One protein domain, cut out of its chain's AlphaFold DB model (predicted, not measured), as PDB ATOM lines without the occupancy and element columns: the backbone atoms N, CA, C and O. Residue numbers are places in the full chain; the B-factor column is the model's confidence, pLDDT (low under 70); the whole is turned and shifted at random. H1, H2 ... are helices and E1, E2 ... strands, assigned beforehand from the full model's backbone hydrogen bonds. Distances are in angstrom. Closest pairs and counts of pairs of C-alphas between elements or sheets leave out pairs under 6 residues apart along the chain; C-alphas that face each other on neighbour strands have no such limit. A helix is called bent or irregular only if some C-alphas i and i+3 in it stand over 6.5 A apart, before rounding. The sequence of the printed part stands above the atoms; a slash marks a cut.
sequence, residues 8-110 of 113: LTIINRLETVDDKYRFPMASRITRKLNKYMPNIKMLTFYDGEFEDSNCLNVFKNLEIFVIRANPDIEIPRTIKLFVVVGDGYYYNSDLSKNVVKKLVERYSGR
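What this domain is: This is residues 8 to 110 of the 113 residues of an uncharacterized protein of Strongyloides papillosus (UniProt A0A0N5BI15). What does the model look like on first sight? It is a wall of four short parallel strands, E1 E2 E3 E4 side by side, with H1, H2 and the link of residues 69 to 80 off one of its faces and the other face bare. The long helix H3 runs past the E4 edge, and residues 12 to 26 loop out from the E1 edge and come back to H1. What is it made of, and how large is it? The printed part has 103 residues with three named helices and four named strands, along the chain E1 H1 E2 H2 E3 E4 H3; it is mixed, helices and strands, with 49 residues, under half, in named elements. The whole is compact but flat, with a radius of gyration of the C-alphas of 14.1 A and spans of 41 by 38 by 19 A.

Where its parts are: Where are the strands? E1 is residues 8 to 11, from C-alpha 8 at (10.759, 29.193, 30.050); E2 is residues 42 to 46, 13.2 A long, E3 residues 64 to 68, 13.8 A, and E4 residues 81 to 84. Where are the helices? H1 is residues 27 to 36, 14.3 A long, and H2 is residues 55 to 58. H3, residues 94 to 110, is 25.6 A long and ends at C-alpha 110 at (12.474, 46.277, 45.636).

How they stand to each other: How are the strands paired? N 10 and O 44 of E1 and E2 are within hydrogen-bond range at 2.8 A, N 45 and O 66 of E2 and E3 at 2.8 A, and N 67 and O 83 of E3 and E4 at 2.9 A. E1, H1, E2 and E2, H2, E3 are strand-helix-strand units, two parallel neighbour strands with a helix between, each with a right-handed crossover. How do the helices stand? H1 and H2 touch, the closest C-alphas being those of Ser 27 and Cys 55, 4.7 A apart; neither is on the sheet. H3 is apart from H1 and H2, and only just not on the sheet, with 4 pairs of C-alphas within 10 A. What do their backbones show? Each O i to N i+4 pair is within hydrogen-bond range in H1 and 11 of 13 are in H3, while H2 is too short for such a pair; H3 is irregular, with C-alphas 106 and 109 7.0 A apart, and H2 only just, with C-alphas 55 and 58 6.51 A apart.

The domain as a whole: How far does it reach? The two C-alphas farthest apart, those of Tyr 36 and Asp 94, are 42.2 A apart. Which links are long, and is there a cut? The links E1 to H1 and E3 to E4 are long, with 15 and 12 residues, and the printed part has no cut. Where is confidence low? The mean pLDDT of the printed part is 79.0, and residues 12 to 23, 47 to 48 and 86 to 97 are under 70.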
ATOM      1  N   LEU A   8       9.517  29.583  30.715       84.62
ATOM      2  CA  LEU A   8      10.759  29.193  30.050       84.62
ATOM      3  C   LEU A   8      11.809  28.833  31.099       84.62
ATOM      4  O   LEU A   8      12.026  29.576  32.057       84.62
ATOM      5  N   THR A   9      12.481  27.705  30.891       82.56
ATOM      6  CA  THR A   9      13.651  27.307  31.679       82.56
ATOM      7  C   THR A   9      14.850  27.243  30.751       82.56
ATOM      8  O   THR A   9      14.818  26.537  29.746       82.56
ATOM      9  N   ILE A  10      15.893  27.993  31.087       78.88
ATOM     10  CA  ILE A  10      17.176  27.998  30.395       78.88
ATOM     11  C   ILE A  10      18.188  27.390  31.359       78.88
ATOM     12  O   ILE A  10      18.443  27.942  32.431       78.88
ATOM     13  N   ILE A  11      18.729  26.235  30.979       71.25
ATOM     14  CA  ILE A  11      19.763  25.535  31.739       71.25
ATOM     15  C   ILE A  11      21.018  25.517  30.876       71.25
ATOM     16  O   ILE A  11      21.059  24.810  29.870       71.25
ATOM     17  N   ASN A  12      22.040  26.274  31.269       61.62
ATOM     18  CA  ASN A  12      23.360  26.173  30.658       61.62
ATOM     19  C   ASN A  12      24.109  24.991  31.288       61.62
ATOM     20  O   ASN A  12      24.963  25.170  32.148       61.62
ATOM     21  N   ARG A  13      23.782  23.756  30.882       52.50
ATOM     22  CA  ARG A  13      24.648  22.612  31.197       52.50
ATOM     23  C   ARG A  13      25.827  22.623  30.237       52.50
ATOM     24  O   ARG A  13      25.670  22.289  29.068       52.50
ATOM     25  N   LEU A  14      26.999  22.996  30.729       47.66
ATOM     26  CA  LEU A  14      28.247  22.647  30.062       47.66
ATOM     27  C   LEU A  14      28.575  21.209  30.447       47.66
ATOM     28  O   LEU A  14      28.792  20.910  31.616       47.66
ATOM     29  N   GLU A  15      28.620  20.319  29.463       45.28
ATOM     30  CA  GLU A  15      29.157  18.963  29.632       45.28
ATOM     31  C   GLU A  15      30.699  18.940  29.632       45.28
ATOM     32  O   GLU A  15      31.305  17.878  29.535       45.28
ATOM     33  N   THR A  16      31.369  20.091  29.755       43.97
ATOM     34  CA  THR A  16      32.833  20.178  29.696       43.97
ATOM     35  C   THR A  16      33.409  20.890  30.913       43.97
ATOM     36  O   THR A  16      32.963  21.970  31.284       43.97
ATOM     37  N   VAL A  17      34.426  20.246  31.482       46.19
ATOM     38  CA  VAL A  17      35.101  20.386  32.789       46.19
ATOM     39  C   VAL A  17      35.808  21.741  33.027       46.19
ATOM     40  O   VAL A  17      36.648  21.859  33.909       46.19
ATOM     41  N   ASP A  18      35.458  22.790  32.288       49.59
ATOM     42  CA  ASP A  18      36.043  24.124  32.438       49.59
ATOM     43  C   ASP A  18      34.963  25.139  32.837       49.59
ATOM     44  O   ASP A  18      34.122  25.534  32.024       49.59
ATOM     45  N   ASP A  19      35.045  25.645  34.072       51.31
ATOM     46  CA  ASP A  19      34.231  26.749  34.622       51.31
ATOM     47  C   ASP A  19      34.319  28.063  33.802       51.31
ATOM     48  O   ASP A  19      33.652  29.052  34.105       51.31
ATOM     49  N   LYS A  20      35.128  28.087  32.735       50.53
ATOM     50  CA  LYS A  20      35.354  29.223  31.833       50.53
ATOM     51  C   LYS A  20      34.252  29.481  30.804       50.53
ATOM     52  O   LYS A  20      34.313  30.512  30.138       50.53
ATOM     53  N   TYR A  21      33.270  28.593  30.642       50.91
ATOM     54  CA  TYR A  21      32.305  28.679  29.532       50.91
ATOM     55  C   TYR A  21      30.871  29.033  29.941       50.91
ATOM     56  O   TYR A  21      29.927  28.708  29.221       50.91
ATOM     57  N   ARG A  22      30.670  29.719  31.074       59.00
ATOM     58  CA  ARG A  22      29.341  30.243  31.431       59.00
ATOM     59  C   ARG A  22      28.843  31.163  30.318       59.00
ATOM     60  O   ARG A  22      29.460  32.184  30.034       59.00
ATOM     61  N   PHE A  23      27.729  30.809  29.677       64.31
ATOM     62  CA  PHE A  23      27.137  31.655  28.642       64.31
ATOM     63  C   PHE A  23      26.455  32.861  29.297       64.31
ATOM     64  O   PHE A  23      25.477  32.671  30.033       64.31
ATOM     65  N   PRO A  24      26.926  34.094  29.037       70.62
ATOM     66  CA  PRO A  24      26.330  35.268  29.639       70.62
ATOM     67  C   PRO A  24      24.964  35.556  29.006       70.62
ATOM     68  O   PRO A  24      24.791  35.562  27.783       70.62
ATOM     69  N   MET A  25      23.975  35.832  29.846       74.50
ATOM     70  CA  MET A  25      22.709  36.423  29.457       74.50
ATOM     71  C   MET A  25      22.937  37.898  29.120       74.50
ATOM     72  O   MET A  25      22.870  38.783  29.971       74.50
ATOM     73  N   ALA A  26      23.211  38.144  27.844       76.06
ATOM     74  CA  ALA A  26      23.326  39.479  27.276       76.06
ATOM     75  C   ALA A  26      21.954  40.055  26.900       76.06
ATOM     76  O   ALA A  26      21.038  39.316  26.507       76.06
ATOM     77  N   SER A  27      21.835  41.383  26.842       80.31
ATOM     78  CA  SER A  27      20.631  42.078  26.350       80.31
ATOM     79  C   SER A  27      20.209  41.652  24.942       80.31
ATOM     80  O   SER A  27      19.049  41.788  24.542       80.31
ATOM     81  N   ARG A  28      21.143  41.138  24.132       82.31
ATOM     82  CA  ARG A  28      20.833  40.583  22.808       82.31
ATOM     83  C   ARG A  28      19.993  39.306  22.907       82.31
ATOM     84  O   ARG A  28      19.105  39.109  22.076       82.31
ATOM     85  N   ILE A  29      20.263  38.453  23.897       85.94
ATOM     86  CA  ILE A  29      19.539  37.197  24.122       85.94
ATOM     87  C   ILE A  29      18.150  37.505  24.670       85.94
ATOM     88  O   ILE A  29      17.163  37.080  24.070       85.94
ATOM     89  N   THR A  30      18.048  38.317  25.727       88.25
ATOM     90  CA  THR A  30      16.748  38.666  26.327       88.25
ATOM     91  C   THR A  30      15.825  39.368  25.332       88.25
ATOM     92  O   THR A  30      14.632  39.082  25.277       88.25
ATOM     93  N   ARG A  31      16.370  40.207  24.441       88.62
ATOM     94  CA  ARG A  31      15.606  40.839  23.355       88.62
ATOM     95  C   ARG A  31      15.096  39.846  22.318       88.62
ATOM     96  O   ARG A  31      13.962  39.980  21.862       88.62
ATOM     97  N   LYS A  32      15.905  38.849  21.941       90.81
ATOM     98  CA  LYS A  32      15.453  37.758  21.063       90.81
ATOM     99  C   LYS A  32      14.358  36.938  21.744       90.81
ATOM    100  O   LYS A  32      13.337  36.685  21.113       90.81
ATOM    101  N   LEU A  33      14.531  36.597  23.021       89.12
ATOM    102  CA  LEU A  33      13.515  35.892  23.801       89.12
ATOM    103  C   LEU A  33      12.211  36.687  23.847       89.12
ATOM    104  O   LEU A  33      11.178  36.150  23.490       89.12
ATOM    105  N   ASN A  34      12.247  37.979  24.167       89.31
ATOM    106  CA  ASN A  34      11.044  38.810  24.191       89.31
ATOM    107  C   ASN A  34      10.394  38.979  22.803       89.31
ATOM    108  O   ASN A  34       9.178  39.103  22.710       89.31
ATOM    109  N   LYS A  35      11.176  38.958  21.712       90.50
ATOM    110  CA  LYS A  35      10.642  38.999  20.339       90.50
ATOM    111  C   LYS A  35       9.844  37.736  19.994       90.50
ATOM    112  O   LYS A  35       8.799  37.847  19.366       90.50
ATOM    113  N   TYR A  36      10.354  36.560  20.360       89.50
ATOM    114  CA  TYR A  36       9.749  35.271  19.993       89.50
ATOM    115  C   TYR A  36       8.820  34.693  21.070       89.50
ATOM    116  O   TYR A  36       7.991  33.843  20.771       89.50
ATOM    117  N   MET A  37       8.946  35.152  22.313       89.50
ATOM    118  CA  MET A  37       8.162  34.734  23.480       89.50
ATOM    119  C   MET A  37       7.705  35.969  24.281       89.50
ATOM    120  O   MET A  37       8.061  36.123  25.451       89.50
ATOM    121  N   PRO A  38       6.914  36.876  23.678       89.31
ATOM    122  CA  PRO A  38       6.535  38.146  24.309       89.31
ATOM    123  C   PRO A  38       5.661  37.979  25.564       89.31
ATOM    124  O   PRO A  38       5.567  38.890  26.383       89.31
ATOM    125  N   ASN A  39       5.021  36.818  25.729       89.75
ATOM    126  CA  ASN A  39       4.086  36.522  26.818       89.75
ATOM    127  C   ASN A  39       4.705  35.690  27.950       89.75
ATOM    128  O   ASN A  39       3.972  35.162  28.789       89.75
ATOM    129  N   ILE A  40       6.034  35.554  27.981       92.31
ATOM    130  CA  ILE A  40       6.723  34.846  29.060       92.31
ATOM    131  C   ILE A  40       6.397  35.487  30.415       92.31
ATOM    132  O   ILE A  40       6.626  36.678  30.617       92.31
ATOM    133  N   LYS A  41       5.872  34.681  31.345       94.12
ATOM    134  CA  LYS A  41       5.565  35.108  32.722       94.12
ATOM    135  C   LYS A  41       6.578  34.610  33.736       94.12
ATOM    136  O   LYS A  41       6.753  35.235  34.777       94.12
ATOM    137  N   MET A  42       7.251  33.504  33.432       94.31
ATOM    138  CA  MET A  42       8.264  32.908  34.292       94.31
ATOM    139  C   MET A  42       9.522  32.581  33.500       94.31
ATOM    140  O   MET A  42       9.451  31.872  32.496       94.31
ATOM    141  N   LEU A  43      10.663  33.047  34.003       91.75
ATOM    142  CA  LEU A  43      11.987  32.729  33.488       91.75
ATOM    143  C   LEU A  43      12.808  32.083  34.598       91.75
ATOM    144  O   LEU A  43      12.995  32.665  35.664       91.75
ATOM    145  N   THR A  44      13.303  30.883  34.331       90.19
ATOM    146  CA  THR A  44      14.303  30.218  35.166       90.19
ATOM    147  C   THR A  44      15.626  30.216  34.419       90.19
ATOM    148  O   THR A  44      15.671  29.749  33.281       90.19
ATOM    149  N   PHE A  45      16.676  30.753  35.030       86.31
ATOM    150  CA  PHE A  45      18.005  30.855  34.438       86.31
ATOM    151  C   PHE A  45      19.040  30.229  35.372       86.31
ATOM    152  O   PHE A  45      19.302  30.747  36.457       86.31
ATOM    153  N   TYR A  46      19.604  29.095  34.969       80.62
ATOM    154  CA  TYR A  46      20.613  28.380  35.748       80.62
ATOM    155  C   TYR A  46      21.982  28.444  35.078       80.62
ATOM    156  O   TYR A  46      22.078  28.347  33.853       80.62
ATOM    157  N   ASP A  47      23.018  28.557  35.912       68.56
ATOM    158  CA  ASP A  47      24.423  28.373  35.538       68.56
ATOM    159  C   ASP A  47      24.897  29.344  34.435       68.56
ATOM    160  O   ASP A  47      25.597  28.983  33.488       68.56
ATOM    161  N   GLY A  48      24.503  30.615  34.553       68.75
ATOM    162  CA  GLY A  48      24.932  31.681  33.652       68.75
ATOM    163  C   GLY A  48      25.134  33.013  34.363       68.75
ATOM    164  O   GLY A  48      24.649  33.235  35.472       68.75
ATOM    165  N   GLU A  49      25.874  33.900  33.710       76.81
ATOM    166  CA  GLU A  49      26.181  35.243  34.209       76.81
ATOM    167  C   GLU A  49      25.366  36.284  33.450       76.81
ATOM    168  O   GLU A  49      24.760  35.974  32.430       76.81
ATOM    169  N   PHE A  50      25.318  37.516  33.940       80.69
ATOM    170  CA  PHE A  50      24.679  38.616  33.227       80.69
ATOM    171  C   PHE A  50      25.743  39.572  32.726       80.69
ATOM    172  O   PHE A  50      26.567  40.035  33.506       80.69
ATOM    173  N   GLU A  51      25.705  39.866  31.429       83.75
ATOM    174  CA  GLU A  51      26.583  40.879  30.837       83.75
ATOM    175  C   GLU A  51      26.057  42.288  31.137       83.75
ATOM    176  O   GLU A  51      26.824  43.190  31.455       83.75
ATOM    177  N   ASP A  52      24.729  42.449  31.105       86.62
ATOM    178  CA  ASP A  52      24.052  43.712  31.384       86.62
ATOM    179  C   ASP A  52      23.131  43.568  32.600       86.62
ATOM    180  O   ASP A  52      22.240  42.708  32.630       86.62
ATOM    181  N   SER A  53      23.273  44.467  33.574       88.50
ATOM    182  CA  SER A  53      22.452  44.458  34.791       88.50
ATOM    183  C   SER A  53      20.962  44.699  34.511       88.50
ATOM    184  O   SER A  53      20.111  44.196  35.239       88.50
ATOM    185  N   ASN A  54      20.615  45.405  33.431       90.38
ATOM    186  CA  ASN A  54      19.242  45.779  33.074       90.38
ATOM    187  C   ASN A  54      18.583  44.853  32.030       90.38
ATOM    188  O   ASN A  54      17.505  45.161  31.513       90.38
ATOM    189  N   CYS A  55      19.204  43.717  31.700       89.62
ATOM    190  CA  CYS A  55      18.773  42.836  30.609       89.62
ATOM    191  C   CYS A  55      17.332  42.302  30.750       89.62
ATOM    192  O   CYS A  55      16.711  41.951  29.742       89.62
ATOM    193  N   LEU A  56      16.786  42.258  31.973       91.81
ATOM    194  CA  LEU A  56      15.418  41.815  32.257       91.81
ATOM    195  C   LEU A  56      14.354  42.874  31.924       91.81
ATOM    196  O   LEU A  56      13.193  42.516  31.725       91.81
ATOM    197  N   ASN A  57      14.727  44.153  31.797       92.75
ATOM    198  CA  ASN A  57      13.781  45.256  31.560       92.75
ATOM    199  C   ASN A  57      13.072  45.159  30.197       92.75
ATOM    200  O   ASN A  57      12.056  45.814  29.972       92.75
ATOM    201  N   VAL A  58      13.580  44.328  29.283       93.44
ATOM    202  CA  VAL A  58      12.953  44.089  27.976       93.44
ATOM    203  C   VAL A  58      11.653  43.284  28.076       93.44
ATOM    204  O   VAL A  58      10.796  43.403  27.196       93.44
ATOM    205  N   PHE A  59      11.491  42.467  29.121       93.31
ATOM    206  CA  PHE A  59      10.331  41.600  29.270       93.31
ATOM    207  C   PHE A  59       9.146  42.361  29.863       93.31
ATOM    208  O   PHE A  59       9.121  42.700  31.045       93.31
ATOM    209  N   LYS A  60       8.113  42.574  29.044       90.88
ATOM    210  CA  LYS A  60       6.912  43.321  29.454       90.88
ATOM    211  C   LYS A  60       5.998  42.539  30.401       90.88
ATOM    212  O   LYS A  60       5.295  43.147  31.197       90.88
ATOM    213  N   ASN A  61       6.020  41.207  30.311       92.69
ATOM    214  CA  ASN A  61       5.081  40.314  30.997       92.69
ATOM    215  C   ASN A  61       5.744  39.385  32.025       92.69
ATOM    216  O   ASN A  61       5.061  38.542  32.602       92.69
ATOM    217  N   LEU A  62       7.059  39.510  32.247       94.88
ATOM    218  CA  LEU A  62       7.788  38.628  33.155       94.88
ATOM    219  C   LEU A  62       7.463  38.979  34.611       94.88
ATOM    220  O   LEU A  62       7.801  40.063  35.079       94.88
ATOM    221  N   GLU A  63       6.831  38.044  35.320       95.81
ATOM    222  CA  GLU A  63       6.379  38.210  36.706       95.81
ATOM    223  C   GLU A  63       7.222  37.411  37.705       95.81
ATOM    224  O   GLU A  63       7.341  37.802  38.866       95.81
ATOM    225  N   ILE A  64       7.798  36.289  37.268       94.94
ATOM    226  CA  ILE A  64       8.560  35.371  38.113       94.94
ATOM    227  C   ILE A  64       9.944  35.173  37.509       94.94
ATOM    228  O   ILE A  64      10.073  34.748  36.359       94.94
ATOM    229  N   PHE A  65      10.980  35.430  38.301       92.69
ATOM    230  CA  PHE A  65      12.356  35.169  37.907       92.69
ATOM    231  C   PHE A  65      13.048  34.264  38.926       92.69
ATOM    232  O   PHE A  65      13.037  34.543  40.124       92.69
ATOM    233  N   VAL A  66      13.629  33.169  38.441       90.88
ATOM    234  CA  VAL A  66      14.345  32.178  39.248       90.88
ATOM    235  C   VAL A  66      15.772  32.075  38.736       90.88
ATOM    236  O   VAL A  66      15.982  31.894  37.537       90.88
ATOM    237  N   ILE A  67      16.748  32.156  39.635       86.50
ATOM    238  CA  ILE A  67      18.163  32.042  39.289       86.50
ATOM    239  C   ILE A  67      18.934  31.196  40.285       86.50
ATOM    240  O   ILE A  67      18.678  31.251  41.482       86.50
ATOM    241  N   ARG A  68      19.931  30.462  39.794       78.31
ATOM    242  CA  ARG A  68      20.979  29.841  40.606       78.31
ATOM    243  C   ARG A  68      22.264  30.653  40.456       78.31
ATOM    244  O   ARG A  68      23.023  30.395  39.531       78.31
ATOM    245  N   ALA A  69      22.441  31.681  41.290       70.38
ATOM    246  CA  ALA A  69      23.661  32.490  41.459       70.38
ATOM    247  C   ALA A  69      23.366  33.710  42.353       70.38
ATOM    248  O   ALA A  69      22.219  33.967  42.714       70.38
ATOM    249  N   ASN A  70      24.401  34.498  42.658       70.12
ATOM    250  CA  ASN A  70      24.277  35.859  43.180       70.12
ATOM    251  C   ASN A  70      24.457  36.870  42.028       70.12
ATOM    252  O   ASN A  70      25.592  37.277  41.775       70.12
ATOM    253  N   PRO A  71      23.397  37.223  41.279       73.25
ATOM    254  CA  PRO A  71      23.544  38.115  40.139       73.25
ATOM    255  C   PRO A  71      23.717  39.576  40.575       73.25
ATOM    256  O   PRO A  71      23.157  40.019  41.578       73.25
ATOM    257  N   ASP A  72      24.446  40.349  39.771       83.25
ATOM    258  CA  ASP A  72      24.459  41.812  39.848       83.25
ATOM    259  C   ASP A  72      23.494  42.401  38.811       83.25
ATOM    260  O   ASP A  72      23.889  42.954  37.789       83.25
ATOM    261  N   ILE A  73      22.195  42.196  39.045       87.88
ATOM    262  CA  ILE A  73      21.123  42.624  38.131       87.88
ATOM    263  C   ILE A  73      20.144  43.584  38.785       87.88
ATOM    264  O   ILE A  73      19.909  43.537  39.992       87.88
ATOM    265  N   GLU A  74      19.508  44.397  37.955       91.19
ATOM    266  CA  GLU A  74      18.308  45.146  38.286       91.19
ATOM    267  C   GLU A  74      17.081  44.226  38.183       91.19
ATOM    268  O   GLU A  74      16.926  43.466  37.225       91.19
ATOM    269  N   ILE A  75      16.185  44.304  39.171       92.12
ATOM    270  CA  ILE A  75      14.925  43.556  39.178       92.12
ATOM    271  C   ILE A  75      13.781  44.487  38.739       92.12
ATOM    272  O   ILE A  75      13.311  45.297  39.553       92.12
ATOM    273  N   PRO A  76      13.302  44.384  37.482       93.25
ATOM    274  CA  PRO A  76      12.239  45.240  36.963       93.25
ATOM    275  C   PRO A  76      10.957  45.239  37.800       93.25
ATOM    276  O   PRO A  76      10.654  44.303  38.547       93.25
ATOM    277  N   ARG A  77      10.143  46.294  37.623       93.06
ATOM    278  CA  ARG A  77       8.850  46.461  38.317       93.06
ATOM    279  C   ARG A  77       7.837  45.343  38.065       93.06
ATOM    280  O   ARG A  77       7.006  45.064  38.922       93.06
ATOM    281  N   THR A  78       7.929  44.711  36.903       94.56
ATOM    282  CA  THR A  78       7.048  43.626  36.465       94.56
ATOM    283  C   THR A  78       7.253  42.339  37.264       94.56
ATOM    284  O   THR A  78       6.292  41.600  37.466       94.56
ATOM    285  N   ILE A  79       8.463  42.110  37.788       94.94
ATOM    286  CA  ILE A  79       8.785  40.931  38.595       94.94
ATOM    287  C   ILE A  79       8.172  41.085  39.988       94.94
ATOM    288  O   ILE A  79       8.517  41.993  40.747       94.94
ATOM    289  N   LYS A  80       7.262  40.170  40.314       94.94
ATOM    290  CA  LYS A  80       6.543  40.067  41.591       94.94
ATOM    291  C   LYS A  80       7.178  39.035  42.519       94.94
ATOM    292  O   LYS A  80       7.079  39.169  43.731       94.94
ATOM    293  N   LEU A  81       7.832  38.022  41.948       93.38
ATOM    294  CA  LEU A  81       8.526  36.978  42.691       93.38
ATOM    295  C   LEU A  81       9.932  36.781  42.125       93.38
ATOM    296  O   LEU A  81      10.097  36.424  40.958       93.38
ATOM    297  N   PHE A  82      10.936  36.985  42.974       91.88
ATOM    298  CA  PHE A  82      12.333  36.715  42.665       91.88
ATOM    299  C   PHE A  82      12.857  35.615  43.586       91.88
ATOM    300  O   PHE A  82      12.791  35.742  44.808       91.88
ATOM    301  N   VAL A  83      13.350  34.529  42.995       89.50
ATOM    302  CA  VAL A  83      13.860  33.366  43.724       89.50
ATOM    303  C   VAL A  83      15.328  33.177  43.390       89.50
ATOM    304  O   VAL A  83      15.688  32.973  42.232       89.50
ATOM    305  N   VAL A  84      16.163  33.189  44.425       85.06
ATOM    306  CA  VAL A  84      17.556  32.763  44.321       85.06
ATOM    307  C   VAL A  84      17.670  31.353  44.882       85.06
ATOM    308  O   VAL A  84      17.396  31.113  46.056       85.06
ATOM    309  N   VAL A  85      18.047  30.414  44.023       79.94
ATOM    310  CA  VAL A  85      18.269  29.013  44.361       79.94
ATOM    311  C   VAL A  85      19.715  28.846  44.797       79.94
ATOM    312  O   VAL A  85      20.655  29.188  44.080       79.94
ATOM    313  N   GLY A  86      19.878  28.311  45.998       69.31
ATOM    314  CA  GLY A  86      21.165  27.954  46.550       69.31
ATOM    315  C   GLY A  86      21.674  26.594  46.099       69.31
ATOM    316  O   GLY A  86      20.893  25.649  46.004       69.31
ATOM    317  N   ASP A  87      22.984  26.455  45.908       63.81
ATOM    318  CA  ASP A  87      23.601  25.134  45.802       63.81
ATOM    319  C   ASP A  87      23.714  24.494  47.180       63.81
ATOM    320  O   ASP A  87      24.513  24.925  48.008       63.81
ATOM    321  N   GLY A  88      22.919  23.449  47.421       53.09
ATOM    322  CA  GLY A  88      22.812  22.758  48.713       53.09
ATOM    323  C   GLY A  88      24.137  22.288  49.334       53.09
ATOM    324  O   GLY A  88      24.177  22.036  50.532       53.09
ATOM    325  N   TYR A  89      25.230  22.236  48.567       49.28
ATOM    326  CA  TYR A  89      26.573  21.908  49.058       49.28
ATOM    327  C   TYR A  89      27.293  23.075  49.756       49.28
ATOM    328  O   TYR A  89      28.132  22.837  50.621       49.28
ATOM    329  N   TYR A  90      26.958  24.331  49.444       49.38
ATOM    330  CA  TYR A  90      27.636  25.510  50.004       49.38
ATOM    331  C   TYR A  90      26.948  26.095  51.240       49.38
ATOM    332  O   TYR A  90      27.584  26.840  51.986       49.38
ATOM    333  N   TYR A  91      25.679  25.749  51.489       51.06
ATOM    334  CA  TYR A  91      24.813  26.452  52.447       51.06
ATOM    335  C   TYR A  91      25.120  26.221  53.934       51.06
ATOM    336  O   TYR A  91      24.561  26.922  54.776       51.06
ATOM    337  N   ASN A  92      26.049  25.319  54.253       52.47
ATOM    338  CA  ASN A  92      26.504  25.069  55.623       52.47
ATOM    339  C   ASN A  92      27.779  25.833  56.016       52.47
ATOM    340  O   ASN A  92      28.256  25.670  57.136       52.47
ATOM    341  N   SER A  93      28.323  26.679  55.137       62.25
ATOM    342  CA  SER A  93      29.483  27.521  55.454       62.25
ATOM    343  C   SER A  93      29.057  28.930  55.889       62.25
ATOM    344  O   SER A  93      28.024  29.446  55.467       62.25
ATOM    345  N   ASP A  94      29.853  29.623  56.702       61.44
ATOM    346  CA  ASP A  94      29.548  31.027  57.041       61.44
ATOM    347  C   ASP A  94      29.667  31.969  55.824       61.44
ATOM    348  O   ASP A  94      29.017  33.017  55.763       61.44
ATOM    349  N   LEU A  95      30.421  31.561  54.797       61.97
ATOM    350  CA  LEU A  95      30.495  32.243  53.503       61.97
ATOM    351  C   LEU A  95      29.140  32.273  52.783       61.97
ATOM    352  O   LEU A  95      28.745  33.331  52.290       61.97
ATOM    353  N   SER A  96      28.389  31.167  52.756       64.75
ATOM    354  CA  SER A  96      27.078  31.135  52.092       64.75
ATOM    355  C   SER A  96      26.035  31.982  52.813       64.75
ATOM    356  O   SER A  96      25.266  32.687  52.160       64.75
ATOM    357  N   LYS A  97      26.035  31.983  54.154       67.62
ATOM    358  CA  LYS A  97      25.132  32.828  54.956       67.62
ATOM    359  C   LYS A  97      25.335  34.312  54.649       67.62
ATOM    360  O   LYS A  97      24.363  35.050  54.497       67.62
ATOM    361  N   ASN A  98      26.589  34.740  54.487       74.38
ATOM    362  CA  ASN A  98      26.920  36.116  54.117       74.38
ATOM    363  C   ASN A  98      26.441  36.487  52.706       74.38
ATOM    364  O   ASN A  98      25.978  37.608  52.499       74.38
ATOM    365  N   VAL A  99      26.513  35.566  51.740       75.94
ATOM    366  CA  VAL A  99      26.001  35.799  50.377       75.94
ATOM    367  C   VAL A  99      24.481  35.964  50.380       75.94
ATOM    368  O   VAL A  99      23.974  36.920  49.795       75.94
ATOM    369  N   VAL A 100      23.756  35.092  51.087       77.81
ATOM    370  CA  VAL A 100      22.291  35.188  51.215       77.81
ATOM    371  C   VAL A 100      21.888  36.501  51.878       77.81
ATOM    372  O   VAL A 100      21.009  37.194  51.373       77.81
ATOM    373  N   LYS A 101      22.560  36.888  52.970       81.50
ATOM    374  CA  LYS A 101      22.294  38.162  53.651       81.50
ATOM    375  C   LYS A 101      22.470  39.355  52.707       81.50
ATOM    376  O   LYS A 101      21.561  40.172  52.602       81.50
ATOM    377  N   LYS A 102      23.579  39.408  51.959       84.00
ATOM    378  CA  LYS A 102      23.838  40.474  50.973       84.00
ATOM    379  C   LYS A 102      22.787  40.522  49.864       84.00
ATOM    380  O   LYS A 102      22.386  41.606  49.455       84.00
ATOM    381  N   LEU A 103      22.331  39.366  49.382       84.56
ATOM    382  CA  LEU A 103      21.261  39.274  48.385       84.56
ATOM    383  C   LEU A 103      19.937  39.825  48.916       84.56
ATOM    384  O   LEU A 103      19.283  40.617  48.239       84.56
ATOM    385  N   VAL A 104      19.556  39.432  50.133       85.06
ATOM    386  CA  VAL A 104      18.340  39.930  50.783       85.06
ATOM    387  C   VAL A 104      18.440  41.437  51.004       85.06
ATOM    388  O   VAL A 104      17.523  42.158  50.630       85.06
ATOM    389  N   GLU A 105      19.551  41.945  51.537       88.06
ATOM    390  CA  GLU A 105      19.766  43.387  51.721       88.06
ATOM    391  C   GLU A 105      19.670  44.149  50.393       88.06
ATOM    392  O   GLU A 105      18.958  45.148  50.305       88.06
ATOM    393  N   ARG A 106      20.310  43.638  49.336       87.75
ATOM    394  CA  ARG A 106      20.304  44.244  47.999       87.75
ATOM    395  C   ARG A 106      18.906  44.323  47.390       87.75
ATOM    396  O   ARG A 106      18.557  45.344  46.803       87.75
ATOM    397  N   TYR A 107      18.123  43.249  47.488       89.50
ATOM    398  CA  TYR A 107      16.873  43.126  46.737       89.50
ATOM    399  C   TYR A 107      15.609  43.371  47.558       89.50
ATOM    400  O   TYR A 107      14.575  43.690  46.977       89.50
ATOM    401  N   SER A 108      15.656  43.296  48.888       88.31
ATOM    402  CA  SER A 108      14.480  43.492  49.755       88.31
ATOM    403  C   SER A 108      13.798  44.842  49.538       88.31
ATOM    404  O   SER A 108      12.568  44.895  49.492       88.31
ATOM    405  N   GLY A 109      14.572  45.909  49.307       88.75
ATOM    406  CA  GLY A 109      14.056  47.251  49.009       88.75
ATOM    407  C   GLY A 109      13.136  47.298  47.783       88.75
ATOM    408  O   GLY A 109      12.219  48.115  47.714       88.75
ATOM    409  N   ARG A 110      13.325  46.383  46.825       89.69
ATOM    410  CA  ARG A 110      12.474  46.277  45.636       89.69
ATOM    411  C   ARG A 110      11.087  45.702  45.948       89.69
ATOM    412  O   ARG A 110      10.152  46.013  45.211       89.69
TER     413      ARG A 110